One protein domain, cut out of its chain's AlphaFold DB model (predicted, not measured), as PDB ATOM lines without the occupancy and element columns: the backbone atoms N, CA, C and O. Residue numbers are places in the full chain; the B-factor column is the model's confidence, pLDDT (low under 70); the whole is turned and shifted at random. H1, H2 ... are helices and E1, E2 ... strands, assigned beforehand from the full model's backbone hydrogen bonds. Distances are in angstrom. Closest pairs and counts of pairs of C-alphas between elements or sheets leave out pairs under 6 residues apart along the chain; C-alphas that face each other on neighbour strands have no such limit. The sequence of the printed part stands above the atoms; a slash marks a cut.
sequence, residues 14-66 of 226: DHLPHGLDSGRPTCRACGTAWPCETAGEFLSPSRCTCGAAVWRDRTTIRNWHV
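What this domain is: This is residues 14 to 66 of the 226 residues of an uncharacterized protein of Streptomyces sp. SID625 (UniProt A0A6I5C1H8). With little regular structure, this flat domain has a looped stretch, residues 14 to 36, at one end and a small three-stranded sheet at the other, and the short helix H1 links them. Of 53 printed residues, 19 are in named elements, H1, E1, E2, E3 along the chain, class mixed. The antiparallel sheet E1 - E2 - E3 is a meander, each strand the neighbour of the one before. It is compact, radius of gyration of the C-alphas 10.4 A, spanning 29 by 26 by 14 A.

Where its parts are: Start at C-alpha 14, (93.260, 89.411, 128.049); further on, residues 17 to 18 pair antiparallel with 26 to 27. Find H1, residues 37 to 42, from (100.669, 79.487, 131.810). Then come E1, 43 to 47, 13.0 A; E2, 53 to 57, 13.5 A; and E3, 63 to 65, ending at (91.967, 75.944, 116.290).

How they stand to each other: In hairpin E1 and E2, look for N 46 and O 54, 2.7 A; in hairpin E2 and E3, N 64 and O 55, 2.8 A. H1 only grazes the sheet, with residues 39 to 42; its closest C-alphas to E2 are Phe 42 and Asp 57, 5.9 A. In H1, 1 of 2 O i to N i+4 pairs is within hydrogen-bond range.

The domain as a whole: The farthest C-alphas, Ala 29 and Thr 49, are 29.6 A apart. The printed part has no cut, and no printed residue is under 70 in pLDDT.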
ATOM      1  N   ASP A  14      91.893  88.916 128.263       90.25
ATOM      2  CA  ASP A  14      93.260  89.411 128.049       90.25
ATOM      3  C   ASP A  14      94.253  88.286 127.714       90.25
ATOM      4  O   ASP A  14      95.259  88.507 127.041       90.25
ATOM      5  N   HIS A  15      93.964  87.047 128.122       91.69
ATOM      6  CA  HIS A  15      94.793  85.875 127.829       91.69
ATOM      7  C   HIS A  15      94.307  85.080 126.603       91.69
ATOM      8  O   HIS A  15      94.777  83.963 126.348       91.69
ATOM      9  N   LEU A  16      93.386  85.645 125.813       92.94
ATOM     10  CA  LEU A  16      92.964  85.055 124.546       92.94
ATOM     11  C   LEU A  16      94.099  85.067 123.509       92.94
ATOM     12  O   LEU A  16      94.983  85.928 123.549       92.94
ATOM     13  N   PRO A  17      94.074  84.129 122.550       91.81
ATOM     14  CA  PRO A  17      95.080  84.075 121.504       91.81
ATOM     15  C   PRO A  17      94.938  85.230 120.504       91.81
ATOM     16  O   PRO A  17      93.844  85.732 120.212       91.81
ATOM     17  N   HIS A  18      96.070  85.601 119.923       91.56
ATOM     18  CA  HIS A  18      96.212  86.428 118.736       91.56
ATOM     19  C   HIS A  18      96.951  85.628 117.654       91.56
ATOM     20  O   HIS A  18      97.815  84.810 117.966       91.56
ATOM     21  N   GLY A  19      96.606  85.838 116.380       86.62
ATOM     22  CA  GLY A  19      97.297  85.193 115.258       86.62
ATOM     23  C   GLY A  19      97.116  83.672 115.170       86.62
ATOM     24  O   GLY A  19      98.058  82.979 114.811       86.62
ATOM     25  N   LEU A  20      95.932  83.130 115.483       85.88
ATOM     26  CA  LEU A  20      95.666  81.683 115.366       85.88
ATOM     27  C   LEU A  20      95.949  81.131 113.964       85.88
ATOM     28  O   LEU A  20      96.488  80.032 113.843       85.88
ATOM     29  N   ASP A  21      95.655  81.913 112.926       80.75
ATOM     30  CA  ASP A  21      95.799  81.494 111.531       80.75
ATOM     31  C   ASP A  21      97.268  81.345 111.091       80.75
ATOM     32  O   ASP A  21      97.551  80.625 110.139       80.75
ATOM     33  N   SER A  22      98.223  81.959 111.805       80.75
ATOM     34  CA  SER A  22      99.660  81.862 111.491       80.75
ATOM     35  C   SER A  22     100.287  80.528 111.919       80.75
ATOM     36  O   SER A  22     101.453  80.264 111.626       80.75
ATOM     37  N   GLY A  23      99.551  79.704 112.678       81.25
ATOM     38  CA  GLY A  23     100.063  78.476 113.290       81.25
ATOM     39  C   GLY A  23     101.002  78.708 114.481       81.25
ATOM     40  O   GLY A  23     101.412  77.746 115.127       81.25
ATOM     41  N   ARG A  24     101.320  79.967 114.810       87.12
ATOM     42  CA  ARG A  24     102.143  80.364 115.962       87.12
ATOM     43  C   ARG A  24     101.408  81.431 116.780       87.12
ATOM     44  O   ARG A  24     101.789  82.601 116.739       87.12
ATOM     45  N   PRO A  25     100.324  81.056 117.480       92.44
ATOM     46  CA  PRO A  25      99.519  82.016 118.212       92.44
ATOM     47  C   PRO A  25     100.289  82.570 119.409       92.44
ATOM     48  O   PRO A  25     101.040  81.850 120.072       92.44
ATOM     49  N   THR A  26     100.053  83.842 119.714       95.62
ATOM     50  CA  THR A  26     100.606  84.514 120.892       95.62
ATOM     51  C   THR A  26      99.502  84.957 121.843       95.62
ATOM     52  O   THR A  26      98.357  85.173 121.447       95.62
ATOM     53  N   CYS A  27      99.817  85.041 123.131       95.06
ATOM     54  CA  CYS A  27      98.912  85.557 124.152       95.06
ATOM     55  C   CYS A  27      98.782  87.080 124.012       95.06
ATOM     56  O   CYS A  27      99.801  87.761 123.928       95.06
ATOM     57  N   ARG A  28      97.558  87.627 124.030       93.31
ATOM     58  CA  ARG A  28      97.336  89.084 123.921       93.31
ATOM     59  C   ARG A  28      97.960  89.874 125.074       93.31
ATOM     60  O   ARG A  28      98.576  90.900 124.820       93.31
ATOM     61  N   ALA A  29      97.840  89.386 126.308       92.50
ATOM     62  CA  ALA A  29      98.406  90.037 127.490       92.50
ATOM     63  C   ALA A  29      99.930  89.908 127.573       92.50
ATOM     64  O   ALA A  29     100.624  90.871 127.879       92.50
ATOM     65  N   CYS A  30     100.454  88.703 127.341       92.12
ATOM     66  CA  CYS A  30     101.855  88.394 127.645       92.12
ATOM     67  C   CYS A  30     102.781  88.468 126.424       92.12
ATOM     68  O   CYS A  30     103.995  88.442 126.591       92.12
ATOM     69  N   GLY A  31     102.243  88.441 125.201       90.69
ATOM     70  CA  GLY A  31     103.018  88.330 123.957       90.69
ATOM     71  C   GLY A  31     103.734  86.985 123.753       90.69
ATOM     72  O   GLY A  31     104.314  86.751 122.696       90.69
ATOM     73  N   THR A  32     103.688  86.085 124.737       93.19
ATOM     74  CA  THR A  32     104.333  84.766 124.705       93.19
ATOM     75  C   THR A  32     103.567  83.764 123.845       93.19
ATOM     76  O   THR A  32     102.423  84.010 123.456       93.19
ATOM     77  N   ALA A  33     104.188  82.614 123.556       92.00
ATOM     78  CA  ALA A  33     103.531  81.512 122.858       92.00
ATOM     79  C   ALA A  33     102.238  81.105 123.580       92.00
ATOM     80  O   ALA A  33     102.212  80.942 124.801       92.00
ATOM     81  N   TRP A  34     101.157  80.968 122.816       93.19
ATOM     82  CA  TRP A  34      99.856  80.598 123.345       93.19
ATOM     83  C   TRP A  34      99.612  79.084 123.207       93.19
ATOM     84  O   TRP A  34      99.885  78.529 122.139       93.19
ATOM     85  N   PRO A  35      99.048  78.413 124.226       93.50
ATOM     86  CA  PRO A  35      98.569  78.964 125.497       93.50
ATOM     87  C   PRO A  35      99.704  79.335 126.463       93.50
ATOM     88  O   PRO A  35     100.651  78.577 126.646       93.50
ATOM     89  N   CYS A  36      99.578  80.503 127.101       92.38
ATOM     90  CA  CYS A  36     100.447  80.900 128.215       92.38
ATOM     91  C   CYS A  36     100.061  80.147 129.499       92.38
ATOM     92  O   CYS A  36      98.985  79.555 129.556       92.38
ATOM     93  N   GLU A  37     100.893  80.203 130.542       92.19
ATOM     94  CA  GLU A  37     100.669  79.487 131.810       92.19
ATOM     95  C   GLU A  37      99.268  79.741 132.397       92.19
ATOM     96  O   GLU A  37      98.525  78.793 132.649       92.19
ATOM     97  N   THR A  38      98.846  81.009 132.472       90.06
ATOM     98  CA  THR A  38      97.494  81.392 132.916       90.06
ATOM     99  C   THR A  38      96.405  80.768 132.049       90.06
ATOM    100  O   THR A  38      95.410  80.273 132.565       90.06
ATOM    101  N   ALA A  39      96.574  80.772 130.724       90.44
ATOM    102  CA  ALA A  39      95.591  80.187 129.820       90.44
ATOM    103  C   ALA A  39      95.551  78.654 129.928       90.44
ATOM    104  O   ALA A  39      94.479  78.061 129.836       90.44
ATOM    105  N   GLY A  40      96.697  78.013 130.172       90.19
ATOM    106  CA  GLY A  40      96.824  76.564 130.324       90.19
ATOM    107  C   GLY A  40      95.988  75.986 131.469       90.19
ATOM    108  O   GLY A  40      95.494  74.863 131.350       90.19
ATOM    109  N   GLU A  41      95.747  76.756 132.536       91.06
ATOM    110  CA  GLU A  41      94.869  76.338 133.641       91.06
ATOM    111  C   GLU A  41      93.409  76.129 133.188       91.06
ATOM    112  O   GLU A  41      92.730  75.213 133.663       91.06
ATOM    113  N   PHE A  42      92.937  76.937 132.234       91.00
ATOM    114  CA  PHE A  42      91.552  76.925 131.745       91.00
ATOM    115  C   PHE A  42      91.340  76.039 130.519       91.00
ATOM    116  O   PHE A  42      90.198  75.810 130.123       91.00
ATOM    117  N   LEU A  43      92.416  75.548 129.902       93.12
ATOM    118  CA  LEU A  43      92.361  74.901 128.596       93.12
ATOM    119  C   LEU A  43      92.708  73.415 128.668       93.12
ATOM    120  O   LEU A  43      93.528  72.968 129.472       93.12
ATOM    121  N   SER A  44      92.074  72.621 127.814       92.44
ATOM    122  CA  SER A  44      92.444  71.232 127.553       92.44
ATOM    123  C   SER A  44      92.915  71.074 126.103       92.44
ATOM    124  O   SER A  44      92.294  71.621 125.181       92.44
ATOM    125  N   PRO A  45      94.035  70.364 125.869       93.44
ATOM    126  CA  PRO A  45      94.491  70.076 124.519       93.44
ATOM    127  C   PRO A  45      93.571  69.048 123.846       93.44
ATOM    128  O   PRO A  45      93.127  68.079 124.455       93.44
ATOM    129  N   SER A  46      93.317  69.252 122.559       90.00
ATOM    130  CA  SER A  46      92.546  68.386 121.667       90.00
ATOM    131  C   SER A  46      93.195  68.386 120.278       90.00
ATOM    132  O   SER A  46      94.106  69.167 119.970       90.00
ATOM    133  N   ARG A  47      92.712  67.505 119.406       88.56
ATOM    134  CA  ARG A  47      93.033  67.510 117.976       88.56
ATOM    135  C   ARG A  47      91.795  67.812 117.147       88.56
ATOM    136  O   ARG A  47      90.684  67.461 117.549       88.56
ATOM    137  N   CYS A  48      91.995  68.507 116.033       84.56
ATOM    138  CA  CYS A  48      90.991  68.625 114.986       84.56
ATOM    139  C   CYS A  48      91.015  67.387 114.082       84.56
ATOM    140  O   CYS A  48      91.997  66.646 114.069       84.56
ATOM    141  N   THR A  49      89.977  67.203 113.268       79.69
ATOM    142  CA  THR A  49      89.942  66.161 112.229       79.69
ATOM    143  C   THR A  49      91.054  66.339 111.196       79.69
ATOM    144  O   THR A  49      91.592  65.346 110.725       79.69
ATOM    145  N   CYS A  50      91.477  67.578 110.910       79.69
ATOM    146  CA  CYS A  50      92.631  67.844 110.046       79.69
ATOM    147  C   CYS A  50      94.002  67.669 110.742       79.69
ATOM    148  O   CYS A  50      95.028  68.055 110.193       79.69
ATOM    149  N   GLY A  51      94.045  67.121 111.964       82.62
ATOM    150  CA  GLY A  51      95.280  66.847 112.714       82.62
ATOM    151  C   GLY A  51      95.876  68.051 113.454       82.62
ATOM    152  O   GLY A  51      96.726  67.879 114.328       82.62
ATOM    153  N   ALA A  52      95.397  69.264 113.172       85.50
ATOM    154  CA  ALA A  52      95.833  70.484 113.838       85.50
ATOM    155  C   ALA A  52      95.505  70.504 115.343       85.50
ATOM    156  O   ALA A  52      94.556  69.868 115.825       85.50
ATOM    157  N   ALA A  53      96.304  71.260 116.099       88.19
ATOM    158  CA  ALA A  53      96.095  71.440 117.527       88.19
ATOM    159  C   ALA A  53      94.850  72.298 117.786       88.19
ATOM    160  O   ALA A  53      94.671  73.363 117.196       88.19
ATOM    161  N   VAL A  54      93.999  71.839 118.703       90.88
ATOM    162  CA  VAL A  54      92.820  72.573 119.163       90.88
ATOM    163  C   VAL A  54      92.896  72.691 120.670       90.88
ATOM    164  O   VAL A  54      93.122  71.700 121.355       90.88
ATOM    165  N   TRP A  55      92.660  73.882 121.195       92.31
ATOM    166  CA  TRP A  55      92.546  74.110 122.629       92.31
ATOM    167  C   TRP A  55      91.081  74.331 122.971       92.31
ATOM    168  O   TRP A  55      90.413  75.130 122.317       92.31
ATOM    169  N   ARG A  56      90.556  73.591 123.945       90.69
ATOM    170  CA  ARG A  56      89.160  73.698 124.387       90.69
ATOM    171  C   ARG A  56      89.111  74.341 125.758       90.69
ATOM    172  O   ARG A  56      89.912  73.997 126.621       90.69
ATOM    173  N   ASP A  57      88.174  75.254 125.954       91.19
ATOM    174  CA  ASP A  57      87.857  75.757 127.284       91.19
ATOM    175  C   ASP A  57      87.290  74.607 128.131       91.19
ATOM    176  O   ASP A  57      86.454  73.831 127.667       91.19
ATOM    177  N   ARG A  58      87.778  74.456 129.363       88.88
ATOM    178  CA  ARG A  58      87.298  73.428 130.293       88.88
ATOM    179  C   ARG A  58      85.917  73.755 130.854       88.88
ATOM    180  O   ARG A  58      85.216  72.839 131.270       88.88
ATOM    181  N   THR A  59      85.533  75.033 130.898       82.75
ATOM    182  CA  THR A  59      84.284  75.484 131.532       82.75
ATOM    183  C   THR A  59      83.242  75.981 130.538       82.75
ATOM    184  O   THR A  59      82.079  76.160 130.905       82.75
ATOM    185  N   THR A  60      83.613  76.186 129.271       82.00
ATOM    186  CA  THR A  60      82.691  76.639 128.222       82.00
ATOM    187  C   THR A  60      82.811  75.822 126.938       82.00
ATOM    188  O   THR A  60      83.731  75.038 126.753       82.00
ATOM    189  N   ILE A  61      81.877  76.028 126.007       82.31
ATOM    190  CA  ILE A  61      81.900  75.390 124.678       82.31
ATOM    191  C   ILE A  61      82.925  76.015 123.715       82.31
ATOM    192  O   ILE A  61      82.972  75.643 122.542       82.31
ATOM    193  N   ARG A  62      83.700  77.013 124.161       85.12
ATOM    194  CA  ARG A  62      84.656  77.724 123.306       85.12
ATOM    195  C   ARG A  62      85.850  76.828 122.977       85.12
ATOM    196  O   ARG A  62      86.351  76.087 123.821       85.12
ATOM    197  N   ASN A  63      86.329  76.929 121.744       89.62
ATOM    198  CA  ASN A  63      87.537  76.257 121.295       89.62
ATOM    199  C   ASN A  63      88.336  77.144 120.334       89.62
ATOM    200  O   ASN A  63      87.805  78.060 119.704       89.62
ATOM    201  N   TRP A  64      89.633  76.871 120.242       90.31
ATOM    202  CA  TRP A  64      90.571  77.612 119.410       90.31
ATOM    203  C   TRP A  64      91.391  76.633 118.584       90.31
ATOM    204  O   TRP A  64      92.137  75.816 119.121       90.31
ATOM    205  N   HIS A  65      91.223  76.717 117.271       89.00
ATOM    206  CA  HIS A  65      91.967  75.944 116.290       89.00
ATOM    207  C   HIS A  65      93.264  76.671 115.931       89.00
ATOM    208  O   HIS A  65      93.212  77.843 115.565       89.00
ATOM    209  N   VAL A  66      94.407  75.995 116.035       88.12
ATOM    210  CA  VAL A  66      95.718  76.568 115.703       88.12
ATOM    211  C   VAL A  66      96.097  76.212 114.270       88.12
ATOM    212  O   VAL A  66      96.078  75.043 113.894       88.12
TER     213      VAL A  66